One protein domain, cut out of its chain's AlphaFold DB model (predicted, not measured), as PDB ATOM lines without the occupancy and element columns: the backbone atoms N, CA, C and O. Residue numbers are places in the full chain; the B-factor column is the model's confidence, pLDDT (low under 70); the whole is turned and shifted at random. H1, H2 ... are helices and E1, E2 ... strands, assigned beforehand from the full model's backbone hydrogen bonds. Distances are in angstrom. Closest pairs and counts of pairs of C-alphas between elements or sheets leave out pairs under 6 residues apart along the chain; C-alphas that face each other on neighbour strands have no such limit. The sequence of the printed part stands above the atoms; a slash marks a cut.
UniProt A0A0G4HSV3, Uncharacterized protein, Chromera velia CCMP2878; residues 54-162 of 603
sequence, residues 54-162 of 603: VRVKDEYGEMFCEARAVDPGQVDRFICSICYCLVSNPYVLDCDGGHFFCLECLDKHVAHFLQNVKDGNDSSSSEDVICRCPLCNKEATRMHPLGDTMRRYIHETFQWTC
ATOM      1  N   VAL A  54     270.753 408.102 409.277       83.31
ATOM      2  CA  VAL A  54     271.397 407.681 408.034       83.31
ATOM      3  C   VAL A  54     271.244 406.177 407.897       83.31
ATOM      4  O   VAL A  54     271.493 405.400 408.821       83.31
ATOM      5  N   ARG A  55     270.841 405.751 406.704       83.94
ATOM      6  CA  ARG A  55     270.878 404.342 406.326       83.94
ATOM      7  C   ARG A  55     272.315 403.957 406.018       83.94
ATOM      8  O   ARG A  55     272.968 404.597 405.193       83.94
ATOM      9  N   VAL A  56     272.800 402.920 406.684       80.38
ATOM     10  CA  VAL A  56     274.138 402.372 406.468       80.38
ATOM     11  C   VAL A  56     273.988 401.082 405.674       80.38
ATOM     12  O   VAL A  56     273.162 400.230 406.010       80.38
ATOM     13  N   LYS A  57     274.758 400.965 404.593       81.06
ATOM     14  CA  LYS A  57     274.917 399.724 403.834       81.06
ATOM     15  C   LYS A  57     276.210 399.040 404.260       81.06
ATOM     16  O   LYS A  57     277.166 399.726 404.628       81.06
ATOM     17  N   ASP A  58     276.231 397.717 404.205       74.75
ATOM     18  CA  ASP A  58     277.463 396.954 404.389       74.75
ATOM     19  C   ASP A  58     278.381 397.048 403.151       74.75
ATOM     20  O   ASP A  58     278.113 397.778 402.187       74.75
ATOM     21  N   GLU A  59     279.500 396.324 403.182       69.31
ATOM     22  CA  GLU A  59     280.441 396.255 402.058       69.31
ATOM     23  C   GLU A  59     279.868 395.561 400.810       69.31
ATOM     24  O   GLU A  59     280.386 395.770 399.711       69.31
ATOM     25  N   TYR A  60     278.779 394.802 400.960       74.69
ATOM     26  CA  TYR A  60     278.082 394.091 399.887       74.69
ATOM     27  C   TYR A  60     276.905 394.885 399.301       74.69
ATOM     28  O   TYR A  60     276.282 394.437 398.340       74.69
ATOM     29  N   GLY A  61     276.619 396.077 399.836       67.50
ATOM     30  CA  GLY A  61     275.550 396.950 399.356       67.50
ATOM     31  C   GLY A  61     274.164 396.619 399.914       67.50
ATOM     32  O   GLY A  61     273.192 397.307 399.562       67.50
ATOM     33  N   GLU A  62     274.057 395.641 400.817       76.12
ATOM     34  CA  GLU A  62     272.812 395.327 401.506       76.12
ATOM     35  C   GLU A  62     272.525 396.383 402.577       76.12
ATOM     36  O   GLU A  62     273.417 396.935 403.225       76.12
ATOM     37  N   MET A  63     271.247 396.740 402.717       69.31
ATOM     38  CA  MET A  63     270.812 397.693 403.736       69.31
ATOM     39  C   MET A  63     271.013 397.061 405.108       69.31
ATOM     40  O   MET A  63     270.260 396.173 405.495       69.31
ATOM     41  N   PHE A  64     272.017 397.546 405.830       68.00
ATOM     42  CA  PHE A  64     272.407 396.977 407.104       68.00
ATOM     43  C   PHE A  64     271.503 397.495 408.224       68.00
ATOM     44  O   PHE A  64     270.912 396.702 408.954       68.00
ATOM     45  N   CYS A  65     271.349 398.824 408.354       73.00
ATOM     46  CA  CYS A  65     270.572 399.407 409.453       73.00
ATOM     47  C   CYS A  65     270.292 400.929 409.314       73.00
ATOM     48  O   CYS A  65     271.003 401.639 408.603       73.00
ATOM     49  N   GLU A  66     269.281 401.457 410.024       83.31
ATOM     50  CA  GLU A  66     269.056 402.907 410.224       83.31
ATOM     51  C   GLU A  66     269.748 403.376 411.514       83.31
ATOM     52  O   GLU A  66     269.221 403.175 412.606       83.31
ATOM     53  N   ALA A  67     270.937 403.973 411.400       83.38
ATOM     54  CA  ALA A  67     271.737 404.407 412.545       83.38
ATOM     55  C   ALA A  67     271.774 405.935 412.661       83.38
ATOM     56  O   ALA A  67     271.636 406.662 411.673       83.38
ATOM     57  N   ARG A  68     271.983 406.432 413.882       89.19
ATOM     58  CA  ARG A  68     272.171 407.861 414.136       89.19
ATOM     59  C   ARG A  68     273.663 408.163 414.229       89.19
ATOM     60  O   ARG A  68     274.398 407.506 414.967       89.19
ATOM     61  N   ALA A  69     274.109 409.157 413.468       91.00
ATOM     62  CA  ALA A  69     275.474 409.658 413.567       91.00
ATOM     63  C   ALA A  69     275.665 410.410 414.893       91.00
ATOM     64  O   ALA A  69     274.815 411.216 415.276       91.00
ATOM     65  N   VAL A  70     276.792 410.176 415.573       92.00
ATOM     66  CA  VAL A  70     277.147 410.921 416.795       92.00
ATOM     67  C   VAL A  70     277.428 412.393 416.473       92.00
ATOM     68  O   VAL A  70     277.007 413.275 417.217       92.00
ATOM     69  N   ASP A  71     278.087 412.658 415.340       91.38
ATOM     70  CA  ASP A  71     278.340 414.003 414.812       91.38
ATOM     71  C   ASP A  71     277.744 414.137 413.393       91.38
ATOM     72  O   ASP A  71     278.402 413.788 412.405       91.38
ATOM     73  N   PRO A  72     276.488 414.603 413.260       89.12
ATOM     74  CA  PRO A  72     275.809 414.676 411.967       89.12
ATOM     75  C   PRO A  72     276.492 415.642 410.987       89.12
ATOM     76  O   PRO A  72     276.517 415.375 409.787       89.12
ATOM     77  N   GLY A  73     277.127 416.713 411.480       91.31
ATOM     78  CA  GLY A  73     277.725 417.742 410.625       91.31
ATOM     79  C   GLY A  73     278.929 417.248 409.817       91.31
ATOM     80  O   GLY A  73     279.192 417.747 408.721       91.31
ATOM     81  N   GLN A  74     279.654 416.248 410.327       90.31
ATOM     82  CA  GLN A  74     280.737 415.614 409.571       90.31
ATOM     83  C   GLN A  74     280.220 414.609 408.540       90.31
ATOM     84  O   GLN A  74     280.798 414.487 407.459       90.31
ATOM     85  N   VAL A  75     279.132 413.908 408.866       92.38
ATOM     86  CA  VAL A  75     278.569 412.829 408.046       92.38
ATOM     87  C   VAL A  75     277.788 413.363 406.848       92.38
ATOM     88  O   VAL A  75     277.838 412.742 405.790       92.38
ATOM     89  N   ASP A  76     277.150 414.532 406.965       92.38
ATOM     90  CA  ASP A  76     276.340 415.155 405.902       92.38
ATOM     91  C   ASP A  76     277.055 415.237 404.547       92.38
ATOM     92  O   ASP A  76     276.440 415.099 403.489       92.38
ATOM     93  N   ARG A  77     278.379 415.419 404.561       91.94
ATOM     94  CA  ARG A  77     279.189 415.511 403.338       91.94
ATOM     95  C   ARG A  77     279.341 414.180 402.614       91.94
ATOM     96  O   ARG A  77     279.673 414.198 401.439       91.94
ATOM     97  N   PHE A  78     279.117 413.060 403.297       94.38
ATOM     98  CA  PHE A  78     279.325 411.697 402.805       94.38
ATOM     99  C   PHE A  78     278.015 410.944 402.565       94.38
ATOM    100  O   PHE A  78     278.013 409.713 402.483       94.38
ATOM    101  N   ILE A  79     276.899 411.667 402.451       94.50
ATOM    102  CA  ILE A  79     275.597 411.094 402.123       94.50
ATOM    103  C   ILE A  79     275.408 411.092 400.608       94.50
ATOM    104  O   ILE A  79     275.513 412.116 399.936       94.50
ATOM    105  N   CYS A  80     275.086 409.923 400.062       96.38
ATOM    106  CA  CYS A  80     274.755 409.771 398.655       96.38
ATOM    107  C   CYS A  80     273.423 410.472 398.386       96.38
ATOM    108  O   CYS A  80     272.395 410.066 398.925       96.38
ATOM    109  N   SER A  81     273.390 411.467 397.504       95.38
ATOM    110  CA  SER A  81     272.153 412.213 397.236       95.38
ATOM    111  C   SER A  81     271.094 411.430 396.448       95.38
ATOM    112  O   SER A  81     269.992 411.929 396.246       95.38
ATOM    113  N   ILE A  82     271.423 410.227 395.959       95.94
ATOM    114  CA  ILE A  82     270.476 409.352 395.253       95.94
ATOM    115  C   ILE A  82     269.714 408.476 396.255       95.94
ATOM    116  O   ILE A  82     268.488 408.425 396.216       95.94
ATOM    117  N   CYS A  83     270.422 407.767 397.142       95.25
ATOM    118  CA  CYS A  83     269.803 406.843 398.101       95.25
ATOM    119  C   CYS A  83     269.646 407.413 399.516       95.25
ATOM    120  O   CYS A  83     269.046 406.747 400.356       95.25
ATOM    121  N   TYR A  84     270.188 408.605 399.788       93.50
ATOM    122  CA  TYR A  84     270.222 409.240 401.113       93.50
ATOM    123  C   TYR A  84     270.839 408.344 402.203       93.50
ATOM    124  O   TYR A  84     270.504 408.439 403.381       93.50
ATOM    125  N   CYS A  85     271.736 407.444 401.796       92.62
ATOM    126  CA  CYS A  85     272.513 406.573 402.673       92.62
ATOM    127  C   CYS A  85     273.946 407.101 402.782       92.62
ATOM    128  O   CYS A  85     274.403 407.841 401.902       92.62
ATOM    129  N   LEU A  86     274.681 406.665 403.806       92.62
ATOM    130  CA  LEU A  86     276.133 406.833 403.828       92.62
ATOM    131  C   LEU A  86     276.711 406.178 402.569       92.62
ATOM    132  O   LEU A  86     276.306 405.068 402.213       92.62
ATOM    133  N   VAL A  87     277.609 406.869 401.868       94.25
ATOM    134  CA  VAL A  87     278.110 406.376 400.584       94.25
ATOM    135  C   VAL A  87     278.874 405.058 400.769       94.25
ATOM    136  O   VAL A  87     279.986 405.036 401.290       94.25
ATOM    137  N   SER A  88     278.288 403.965 400.277       92.50
ATOM    138  CA  SER A  88     278.934 402.662 400.120       92.50
ATOM    139  C   SER A  88     279.646 402.576 398.770       92.50
ATOM    140  O   SER A  88     279.068 402.915 397.737       92.50
ATOM    141  N   ASN A  89     280.906 402.131 398.777       92.94
ATOM    142  CA  ASN A  89     281.776 402.087 397.595       92.94
ATOM    143  C   ASN A  89     281.734 403.407 396.781       92.94
ATOM    144  O   ASN A  89     281.137 403.451 395.703       92.94
ATOM    145  N   PRO A  90     282.296 404.505 397.327       95.50
ATOM    146  CA  PRO A  90     282.185 405.839 396.744       95.50
ATOM    147  C   PRO A  90     282.840 405.963 395.366       95.50
ATOM    148  O   PRO A  90     284.004 405.604 395.192       95.50
ATOM    149  N   TYR A  91     282.117 406.563 394.421       96.75
ATOM    150  CA  TYR A  91     282.614 406.968 393.103       96.75
ATOM    151  C   TYR A  91     282.436 408.465 392.908       96.75
ATOM    152  O   TYR A  91     281.378 409.003 393.227       96.75
ATOM    153  N   VAL A  92     283.457 409.119 392.358       96.44
ATOM    154  CA  VAL A  92     283.462 410.547 392.030       96.44
ATOM    155  C   VAL A  92     283.187 410.719 390.541       96.44
ATOM    156  O   VAL A  92     283.811 410.053 389.711       96.44
ATOM    157  N   LEU A  93     282.271 411.627 390.211       96.31
ATOM    158  CA  LEU A  93     282.080 412.113 388.849       96.31
ATOM    159  C   LEU A  93     283.021 413.283 388.572       96.31
ATOM    160  O   LEU A  93     283.119 414.204 389.384       96.31
ATOM    161  N   ASP A  94     283.622 413.299 387.386       95.38
ATOM    162  CA  ASP A  94     284.503 414.364 386.882       95.38
ATOM    163  C   ASP A  94     283.777 415.675 386.512       95.38
ATOM    164  O   ASP A  94     284.265 416.475 385.719       95.38
ATOM    165  N   CYS A  95     282.617 415.929 387.112       95.12
ATOM    166  CA  CYS A  95     281.950 417.222 387.036       95.12
ATOM    167  C   CYS A  95     282.709 418.284 387.857       95.12
ATOM    168  O   CYS A  95     283.353 417.955 388.851       95.12
ATOM    169  N   ASP A  96     282.536 419.572 387.536       92.19
ATOM    170  CA  ASP A  96     283.218 420.690 388.227       92.19
ATOM    171  C   ASP A  96     283.056 420.708 389.762       92.19
ATOM    172  O   ASP A  96     283.829 421.352 390.464       92.19
ATOM    173  N   GLY A  97     282.016 420.050 390.286       92.25
ATOM    174  CA  GLY A  97     281.742 419.970 391.722       92.25
ATOM    175  C   GLY A  97     282.379 418.777 392.438       92.25
ATOM    176  O   GLY A  97     282.282 418.710 393.658       92.25
ATOM    177  N   GLY A  98     282.981 417.822 391.717       93.50
ATOM    178  CA  GLY A  98     283.535 416.601 392.315       93.50
ATOM    179  C   GLY A  98     282.505 415.798 393.116       93.50
ATOM    180  O   GLY A  98     282.818 415.267 394.182       93.50
ATOM    181  N   HIS A  99     281.253 415.751 392.647       95.88
ATOM    182  CA  HIS A  99     280.175 415.053 393.342       95.88
ATOM    183  C   HIS A  99     280.419 413.545 393.364       95.88
ATOM    184  O   HIS A  99     280.814 412.963 392.349       95.88
ATOM    185  N   PHE A 100     280.127 412.910 394.497       95.56
ATOM    186  CA  PHE A 100     280.302 411.477 394.665       95.56
ATOM    187  C   PHE A 100     279.033 410.769 395.135       95.56
ATOM    188  O   PHE A 100     278.169 411.347 395.793       95.56
ATOM    189  N   PHE A 101     278.924 409.500 394.754       97.06
ATOM    190  CA  PHE A 101     277.734 408.668 394.914       97.06
ATOM    191  C   PHE A 101     278.143 407.231 395.250       97.06
ATOM    192  O   PHE A 101     279.296 406.847 395.051       97.06
ATOM    193  N   CYS A 102     277.195 406.414 395.715       96.69
ATOM    194  CA  CYS A 102     277.387 404.962 395.733       96.69
ATOM    195  C   CYS A 102     277.516 404.447 394.296       96.69
ATOM    196  O   CYS A 102     276.718 404.862 393.450       96.69
ATOM    197  N   LEU A 103     278.417 403.493 394.047       95.31
ATOM    198  CA  LEU A 103     278.549 402.840 392.737       95.31
ATOM    199  C   LEU A 103     277.194 402.351 392.199       95.31
ATOM    200  O   LEU A 103     276.765 402.772 391.133       95.31
ATOM    201  N   GLU A 104     276.456 401.566 392.988       95.62
ATOM    202  CA  GLU A 104     275.155 401.013 392.578       95.62
ATOM    203  C   GLU A 104     274.119 402.084 392.216       95.62
ATOM    204  O   GLU A 104     273.264 401.888 391.351       95.62
ATOM    205  N   CYS A 105     274.142 403.208 392.935       96.75
ATOM    206  CA  CYS A 105     273.221 404.308 392.690       96.75
ATOM    207  C   CYS A 105     273.586 405.030 391.397       96.75
ATOM    208  O   CYS A 105     272.699 405.374 390.617       96.75
ATOM    209  N   LEU A 106     274.884 405.233 391.177       96.19
ATOM    210  CA  LEU A 106     275.394 405.868 389.980       96.19
ATOM    211  C   LEU A 106     275.170 404.993 388.741       96.19
ATOM    212  O   LEU A 106     274.684 405.506 387.740       96.19
ATOM    213  N   ASP A 107     275.400 403.682 388.830       95.62
ATOM    214  CA  ASP A 107     275.156 402.727 387.743       95.62
ATOM    215  C   ASP A 107     273.687 402.720 387.309       95.62
ATOM    216  O   ASP A 107     273.380 402.791 386.118       95.62
ATOM    217  N   LYS A 108     272.752 402.707 388.271       95.81
ATOM    218  CA  LYS A 108     271.310 402.804 387.983       95.81
ATOM    219  C   LYS A 108     270.955 404.123 387.301       95.81
ATOM    220  O   LYS A 108     270.144 404.135 386.375       95.81
ATOM    221  N   HIS A 109     271.561 405.224 387.744       96.00
ATOM    222  CA  HIS A 109     271.359 406.541 387.139       96.00
ATOM    223  C   HIS A 109     271.901 406.601 385.706       96.00
ATOM    224  O   HIS A 109     271.201 407.068 384.809       96.00
ATOM    225  N   VAL A 110     273.102 406.072 385.469       94.94
ATOM    226  CA  VAL A 110     273.725 405.993 384.139       94.94
ATOM    227  C   VAL A 110     272.895 405.116 383.208       94.94
ATOM    228  O   VAL A 110     272.592 405.532 382.093       94.94
ATOM    229  N   ALA A 111     272.441 403.948 383.666       94.31
ATOM    230  CA  ALA A 111     271.584 403.068 382.875       94.31
ATOM    231  C   ALA A 111     270.271 403.756 382.461       94.31
ATOM    232  O   ALA A 111     269.878 403.692 381.296       94.31
ATOM    233  N   HIS A 112     269.620 404.466 383.388       93.88
ATOM    234  CA  HIS A 112     268.408 405.234 383.095       93.88
ATOM    235  C   HIS A 112     268.677 406.396 382.126       93.88
ATOM    236  O   HIS A 112     267.887 406.647 381.217       93.88
ATOM    237  N   PHE A 113     269.805 407.092 382.283       93.00
ATOM    238  CA  PHE A 113     270.223 408.150 381.367       93.00
ATOM    239  C   PHE A 113     270.430 407.616 379.943       93.00
ATOM    240  O   PHE A 113     269.845 408.151 379.004       93.00
ATOM    241  N   LEU A 114     271.179 406.521 379.788       90.50
ATOM    242  CA  LEU A 114     271.435 405.895 378.489       90.50
ATOM    243  C   LEU A 114     270.153 405.381 377.823       90.50
ATOM    244  O   LEU A 114     270.034 405.450 376.602       90.50
ATOM    245  N   GLN A 115     269.187 404.891 378.603       91.12
ATOM    246  CA  GLN A 115     267.889 404.488 378.068       91.12
ATOM    247  C   GLN A 115     267.125 405.689 377.487       91.12
ATOM    248  O   GLN A 115     266.657 405.625 376.355       91.12
ATOM    249  N   ASN A 116     267.095 406.820 378.199       89.12
ATOM    250  CA  ASN A 116     266.436 408.036 377.710       89.12
ATOM    251  C   ASN A 116     267.119 408.636 376.472       89.12
ATOM    252  O   ASN A 116     266.437 409.191 375.615       89.12
ATOM    253  N   VAL A 117     268.447 408.517 376.357       88.44
ATOM    254  CA  VAL A 117     269.186 408.939 375.153       88.44
ATOM    255  C   VAL A 117     268.829 408.062 373.951       88.44
ATOM    256  O   VAL A 117     268.703 408.578 372.848       88.44
ATOM    257  N   LYS A 118     268.616 406.754 374.146       87.50
ATOM    258  CA  LYS A 118     268.192 405.849 373.064       87.50
ATOM    259  C   LYS A 118     266.772 406.129 372.578       87.50
ATOM    260  O   LYS A 118     266.500 405.981 371.390       87.50
ATOM    261  N   ASP A 119     265.884 406.520 373.488       87.44
ATOM    262  CA  ASP A 119     264.476 406.777 373.177       87.44
ATOM    263  C   ASP A 119     264.248 408.202 372.623       87.44
ATOM    264  O   ASP A 119     263.256 408.463 371.935       87.44
ATOM    265  N   GLY A 120     265.170 409.132 372.890       78.00
ATOM    266  CA  GLY A 120     265.151 410.501 372.384       78.00
ATOM    267  C   GLY A 120     265.901 410.647 371.059       78.00
ATOM    268  O   GLY A 120     267.080 410.338 370.963       78.00
ATOM    269  N   ASN A 121     265.254 411.215 370.039       61.97
ATOM    270  CA  ASN A 121     265.844 411.500 368.719       61.97
ATOM    271  C   ASN A 121     266.923 412.618 368.734       61.97
ATOM    272  O   ASN A 121     267.226 413.212 367.695       61.97
ATOM    273  N   ASP A 122     267.479 412.942 369.905       65.69
ATOM    274  CA  ASP A 122     268.530 413.943 370.073       65.69
ATOM    275  C   ASP A 122     269.879 413.338 369.666       65.69
ATOM    276  O   ASP A 122     270.700 412.897 370.467       65.69
ATOM    277  N   SER A 123     270.119 413.390 368.359       63.75
ATOM    278  CA  SER A 123     271.366 413.044 367.663       63.75
ATOM    279  C   SER A 123     272.553 413.972 367.995       63.75
ATOM    280  O   SER A 123     273.534 414.008 367.260       63.75
ATOM    281  N   SER A 124     272.475 414.734 369.092       63.41
ATOM    282  CA  SER A 124     273.496 415.704 369.513       63.41
ATOM    283  C   SER A 124     274.316 415.271 370.731       63.41
ATOM    284  O   SER A 124     275.135 416.053 371.209       63.41
ATOM    285  N   SER A 125     274.143 414.041 371.230       61.03
ATOM    286  CA  SER A 125     275.049 413.514 372.256       61.03
ATOM    287  C   SER A 125     276.407 413.200 371.626       61.03
ATOM    288  O   SER A 125     276.512 412.383 370.713       61.03
ATOM    289  N   SER A 126     277.450 413.899 372.078       70.31
ATOM    290  CA  SER A 126     278.827 413.533 371.765       70.31
ATOM    291  C   SER A 126     279.110 412.137 372.326       70.31
ATOM    292  O   SER A 126     278.653 411.797 373.418       70.31
ATOM    293  N   GLU A 127     279.866 411.331 371.577       77.56
ATOM    294  CA  GLU A 127     280.167 409.927 371.913       77.56
ATOM    295  C   GLU A 127     280.879 409.751 373.274       77.56
ATOM    296  O   GLU A 127     280.933 408.641 373.798       77.56
ATOM    297  N   ASP A 128     281.358 410.839 373.885       83.12
ATOM    298  CA  ASP A 128     282.161 410.834 375.111       83.12
ATOM    299  C   ASP A 128     281.368 411.077 376.416       83.12
ATOM    300  O   ASP A 128     281.942 411.019 377.507       83.12
ATOM    301  N   VAL A 129     280.060 411.369 376.357       83.00
ATOM    302  CA  VAL A 129     279.264 411.650 377.571       83.00
ATOM    303  C   VAL A 129     278.716 410.357 378.175       83.00
ATOM    304  O   VAL A 129     277.805 409.738 377.627       83.00
ATOM    305  N   ILE A 130     279.210 409.987 379.362       85.56
ATOM    306  CA  ILE A 130     278.725 408.804 380.091       85.56
ATOM    307  C   ILE A 130     277.359 409.084 380.729       85.56
ATOM    308  O   ILE A 130     276.424 408.294 380.593       85.56
ATOM    309  N   CYS A 131     277.236 410.192 381.468       91.69
ATOM    310  CA  CYS A 131     275.984 410.593 382.111       91.69
ATOM    311  C   CYS A 131     275.979 412.080 382.494       91.69
ATOM    312  O   CYS A 131     277.007 412.756 382.458       91.69
ATOM    313  N   ARG A 132     274.818 412.597 382.913       94.62
ATOM    314  CA  ARG A 132     274.720 413.891 383.609       94.62
ATOM    315  C   ARG A 132     274.731 413.687 385.114       94.62
ATOM    316  O   ARG A 132     273.988 412.852 385.626       94.62
ATOM    317  N   CYS A 133     275.535 414.473 385.823       96.69
ATOM    318  CA  CYS A 133     275.622 414.424 387.276       96.69
ATOM    319  C   CYS A 133     274.237 414.668 387.919       96.69
ATOM    320  O   CYS A 133     273.637 415.710 387.652       96.69
ATOM    321  N   PRO A 134     273.750 413.781 388.810       96.06
ATOM    322  CA  PRO A 134     272.457 413.946 389.483       96.06
ATOM    323  C   PRO A 134     272.302 415.250 390.280       96.06
ATOM    324  O   PRO A 134     271.183 415.713 390.473       96.06
ATOM    325  N   LEU A 135     273.408 415.827 390.767       95.62
ATOM    326  CA  LEU A 135     273.390 417.007 391.638       95.62
ATOM    327  C   LEU A 135     273.480 418.327 390.871       95.62
ATOM    328  O   LEU A 135     272.697 419.238 391.124       95.62
ATOM    329  N   CYS A 136     274.425 418.451 389.936       96.19
ATOM    330  CA  CYS A 136     274.642 419.703 389.202       96.19
ATOM    331  C   CYS A 136     274.156 419.682 387.751       96.19
ATOM    332  O   CYS A 136     274.273 420.699 387.072       96.19
ATOM    333  N   ASN A 137     273.644 418.544 387.266       95.00
ATOM    334  CA  ASN A 137     273.196 418.330 385.887       95.00
ATOM    335  C   ASN A 137     274.264 418.617 384.806       95.00
ATOM    336  O   ASN A 137     273.938 418.711 383.623       95.00
ATOM    337  N   LYS A 138     275.539 418.755 385.196       95.25
ATOM    338  CA  LYS A 138     276.673 418.888 384.272       95.25
ATOM    339  C   LYS A 138     277.035 417.526 383.690       95.25
ATOM    340  O   LYS A 138     276.842 416.500 384.344       95.25
ATOM    341  N   GLU A 139     277.546 417.530 382.468       94.06
ATOM    342  CA  GLU A 139     278.013 416.324 381.787       94.06
ATOM    343  C   GLU A 139     279.265 415.785 382.483       94.06
ATOM    344  O   GLU A 139     280.130 416.553 382.901       94.06
ATOM    345  N   ALA A 140     279.307 414.467 382.662       94.12
ATOM    346  CA  ALA A 140     280.432 413.745 383.228       94.12
ATOM    347  C   ALA A 140     280.972 412.786 382.165       94.12
ATOM    348  O   ALA A 140     280.223 411.969 381.612       94.12
ATOM    349  N   THR A 141     282.266 412.902 381.876       94.19
ATOM    350  CA  THR A 141     282.949 412.054 380.892       94.19
ATOM    351  C   THR A 141     283.580 410.837 381.546       94.19
ATOM    352  O   THR A 141     283.890 409.861 380.869       94.19
ATOM    353  N   ARG A 142     283.780 410.870 382.870       92.94
ATOM    354  CA  ARG A 142     284.454 409.814 383.620       92.94
ATOM    355  C   ARG A 142     283.867 409.646 385.013       92.94
ATOM    356  O   ARG A 142     283.501 410.592 385.707       92.94
ATOM    357  N   MET A 143     283.848 408.394 385.444       94.69
ATOM    358  CA  MET A 143     283.590 408.006 386.823       94.69
ATOM    359  C   MET A 143     284.827 407.295 387.360       94.69
ATOM    360  O   MET A 143     285.382 406.412 386.702       94.69
ATOM    361  N   HIS A 144     285.275 407.688 388.546       94.69
ATOM    362  CA  HIS A 144     286.464 407.117 389.167       94.69
ATOM    363  C   HIS A 144     286.151 406.658 390.592       94.69
ATOM    364  O   HIS A 144     285.460 407.380 391.317       94.69
ATOM    365  N   PRO A 145     286.652 405.484 391.021       95.69
ATOM    366  CA  PRO A 145     286.521 405.074 392.409       95.69
ATOM    367  C   PRO A 145     287.253 406.084 393.298       95.69
ATOM    368  O   PRO A 145     288.375 406.503 392.999       95.69
ATOM    369  N   LEU A 146     286.620 406.482 394.397       93.38
ATOM    370  CA  LEU A 146     287.271 407.304 395.406       93.38
ATOM    371  C   LEU A 146     288.347 406.455 396.099       93.38
ATOM    372  O   LEU A 146     288.096 405.302 396.457       93.38
ATOM    373  N   GLY A 147     289.549 407.016 396.266       93.06
ATOM    374  CA  GLY A 147     290.704 406.276 396.779       93.06
ATOM    375  C   GLY A 147     290.458 405.627 398.148       93.06
ATOM    376  O   GLY A 147     289.742 406.178 398.991       93.06
ATOM    377  N   ASP A 148     291.103 404.481 398.386       91.06
ATOM    378  CA  ASP A 148     290.896 403.642 399.577       91.06
ATOM    379  C   ASP A 148     291.075 404.390 400.902       91.06
ATOM    380  O   ASP A 148     290.400 404.078 401.881       91.06
ATOM    381  N   THR A 149     291.928 405.417 400.942       93.44
ATOM    382  CA  THR A 149     292.129 406.265 402.126       93.44
ATOM    383  C   THR A 149     290.838 406.940 402.577       93.44
ATOM    384  O   THR A 149     290.539 406.959 403.767       93.44
ATOM    385  N   MET A 150     290.049 407.478 401.643       90.94
ATOM    386  CA  MET A 150     288.802 408.162 401.986       90.94
ATOM    387  C   MET A 150     287.705 407.161 402.347       90.94
ATOM    388  O   MET A 150     286.936 407.394 403.271       90.94
ATOM    389  N   ARG A 151     287.671 406.006 401.671       91.06
ATOM    390  CA  ARG A 151     286.789 404.897 402.055       91.06
ATOM    391  C   ARG A 151     287.068 404.466 403.494       91.06
ATOM    392  O   ARG A 151     286.152 404.408 404.306       91.06
ATOM    393  N   ARG A 152     288.339 404.244 403.828       92.25
ATOM    394  CA  ARG A 152     288.772 403.913 405.186       92.25
ATOM    395  C   ARG A 152     288.379 405.003 406.180       92.25
ATOM    396  O   ARG A 152     287.812 404.690 407.217       92.25
ATOM    397  N   TYR A 153     288.586 406.272 405.827       93.38
ATOM    398  CA  TYR A 153     288.177 407.407 406.654       93.38
ATOM    399  C   TYR A 153     286.677 407.372 406.987       93.38
ATOM    400  O   TYR A 153     286.324 407.497 408.157       93.38
ATOM    401  N   ILE A 154     285.808 407.128 405.999       91.25
ATOM    402  CA  ILE A 154     284.352 407.027 406.203       91.25
ATOM    403  C   ILE A 154     283.999 405.872 407.157       91.25
ATOM    404  O   ILE A 154     283.184 406.049 408.061       91.25
ATOM    405  N   HIS A 155     284.613 404.699 406.986       90.06
ATOM    406  CA  HIS A 155     284.284 403.510 407.781       90.06
ATOM    407  C   HIS A 155     284.891 403.509 409.195       90.06
ATOM    408  O   HIS A 155     284.286 402.943 410.109       90.06
ATOM    409  N   GLU A 156     286.063 404.120 409.387       92.44
ATOM    410  CA  GLU A 156     286.819 404.075 410.648       92.44
ATOM    411  C   GLU A 156     286.658 405.330 411.513       92.44
ATOM    412  O   GLU A 156     286.829 405.247 412.726       92.44
ATOM    413  N   THR A 157     286.324 406.486 410.930       92.88
ATOM    414  CA  THR A 157     286.283 407.755 411.684       92.88
ATOM    415  C   THR A 157     284.897 408.052 412.244       92.88
ATOM    416  O   THR A 157     284.778 408.558 413.360       92.88
ATOM    417  N   PHE A 158     283.835 407.746 411.495       93.12
ATOM    418  CA  PHE A 158     282.480 408.084 411.927       93.12
ATOM    419  C   PHE A 158     281.969 407.117 412.984       93.12
ATOM    420  O   PHE A 158     281.958 405.902 412.784       93.12
ATOM    421  N   GLN A 159     281.516 407.691 414.098       94.88
ATOM    422  CA  GLN A 159     280.866 406.970 415.178       94.88
ATOM    423  C   GLN A 159     279.348 406.999 415.007       94.88
ATOM    424  O   GLN A 159     278.748 408.030 414.688       94.88
ATOM    425  N   TRP A 160     278.738 405.854 415.271       93.56
ATOM    426  CA  TRP A 160     277.323 405.577 415.086       93.56
ATOM    427  C   TRP A 160     276.743 405.043 416.385       93.56
ATOM    428  O   TRP A 160     277.388 404.230 417.052       93.56
ATOM    429  N   THR A 161     275.529 405.467 416.734       95.62
ATOM    430  CA  THR A 161     274.757 404.831 417.808       95.62
ATOM    431  C   THR A 161     273.970 403.646 417.251       95.62
ATOM    432  O   THR A 161     273.570 403.632 416.082       95.62
ATOM    433  N   CYS A 162     273.804 402.600 418.064       95.69
ATOM    434  CA  CYS A 162     273.077 401.405 417.647       95.69
ATOM    435  C   CYS A 162     271.629 401.743 417.281       95.69
ATOM    436  O   CYS A 162     270.958 402.518 417.957       95.69
TER     437      CYS A 162
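What this domain is: This is residues 54 to 162 of the 603 residues of an uncharacterized protein of Chromera velia CCMP2878 (UniProt A0A0G4HSV3). A small three-stranded sheet, E4, E3 and E5, sits partway along a rod-shaped domain: the long helix H2 leads away from it toward one end, and residues 120 to 142 fold back from there to E5. Toward the other end lie the hairpin of E1 and E2 and the short helices H1 and H3, while residues 118 to 124 stick out at the tip beyond the sheet. The printed part has 109 residues with three named helices and five named strands, in the order E1 E2 H1 E3 E4 H2 E5 H3, a mixed class of helices and strands. Both sheets, E4 - E3 - E5 and E1 - E2, are antiparallel. The whole is only just compact, close to loose, with a radius of gyration of the C-alphas of 15.5 A and spans of 51 by 23 by 22 A.

Where its parts are: Start at E3, residues 90 to 93, with C-alpha 90 at (282.185, 405.839, 396.744); its neighbours are E4, residues 100 to 102, and E5, residues 143 to 145. From C-alpha 103 at (278.549, 402.840, 392.737), H2, residues 103 to 119, runs 24.4 A to C-alpha 119 at (264.476, 406.777, 373.177). Look then for E1, residues 54 to 57, 9.7 A, and E2, residues 63 to 69, 16.2 A. H1 is residues 72 to 78, 10.3 A, and H3 is residues 148 to 157, 13.6 A.

How they stand to each other: In the sheet, E3 is the inner strand; it makes a hairpin with E4, where N 91 and O 101 are 2.9 A apart, within hydrogen-bond range. Between E3 and its other antiparallel neighbour E5, look for N 92 of E3 and O 144 of E5, 2.8 A apart, within hydrogen-bond range. E4, H2 and E5 form a split strand-helix-strand unit, two strands running the same way with E3 between them in the sheet, and its crossover is right-handed. H2 only grazes the sheet, with residues 103 to 107; the closest C-alphas of E3 and H2, Tyr 91 and Leu 103, are 5.8 A apart. H1 and H3 are close but not clearly touching, C-alphas 78 and 154 being closest at 7.7 A, at a shallow tilt of 22 degrees, opposite ways. In the hairpin of E1 and E2, N 54 and O 67 are 2.9 A apart. Every O i to N i+4 pair is within range in H2 and H3; H1 has 1 of 3, and 2 of 4 O i to N i+3 pairs.

The domain as a whole: The C-alphas farthest apart, Ser 123 and Cys 162, are 51.3 A apart. The printed part has no cut; the links H1 to E3 and H2 to E5 are long. The model's confidence is under 70 at residues 59, 61, 63 to 64 and 121 to 125.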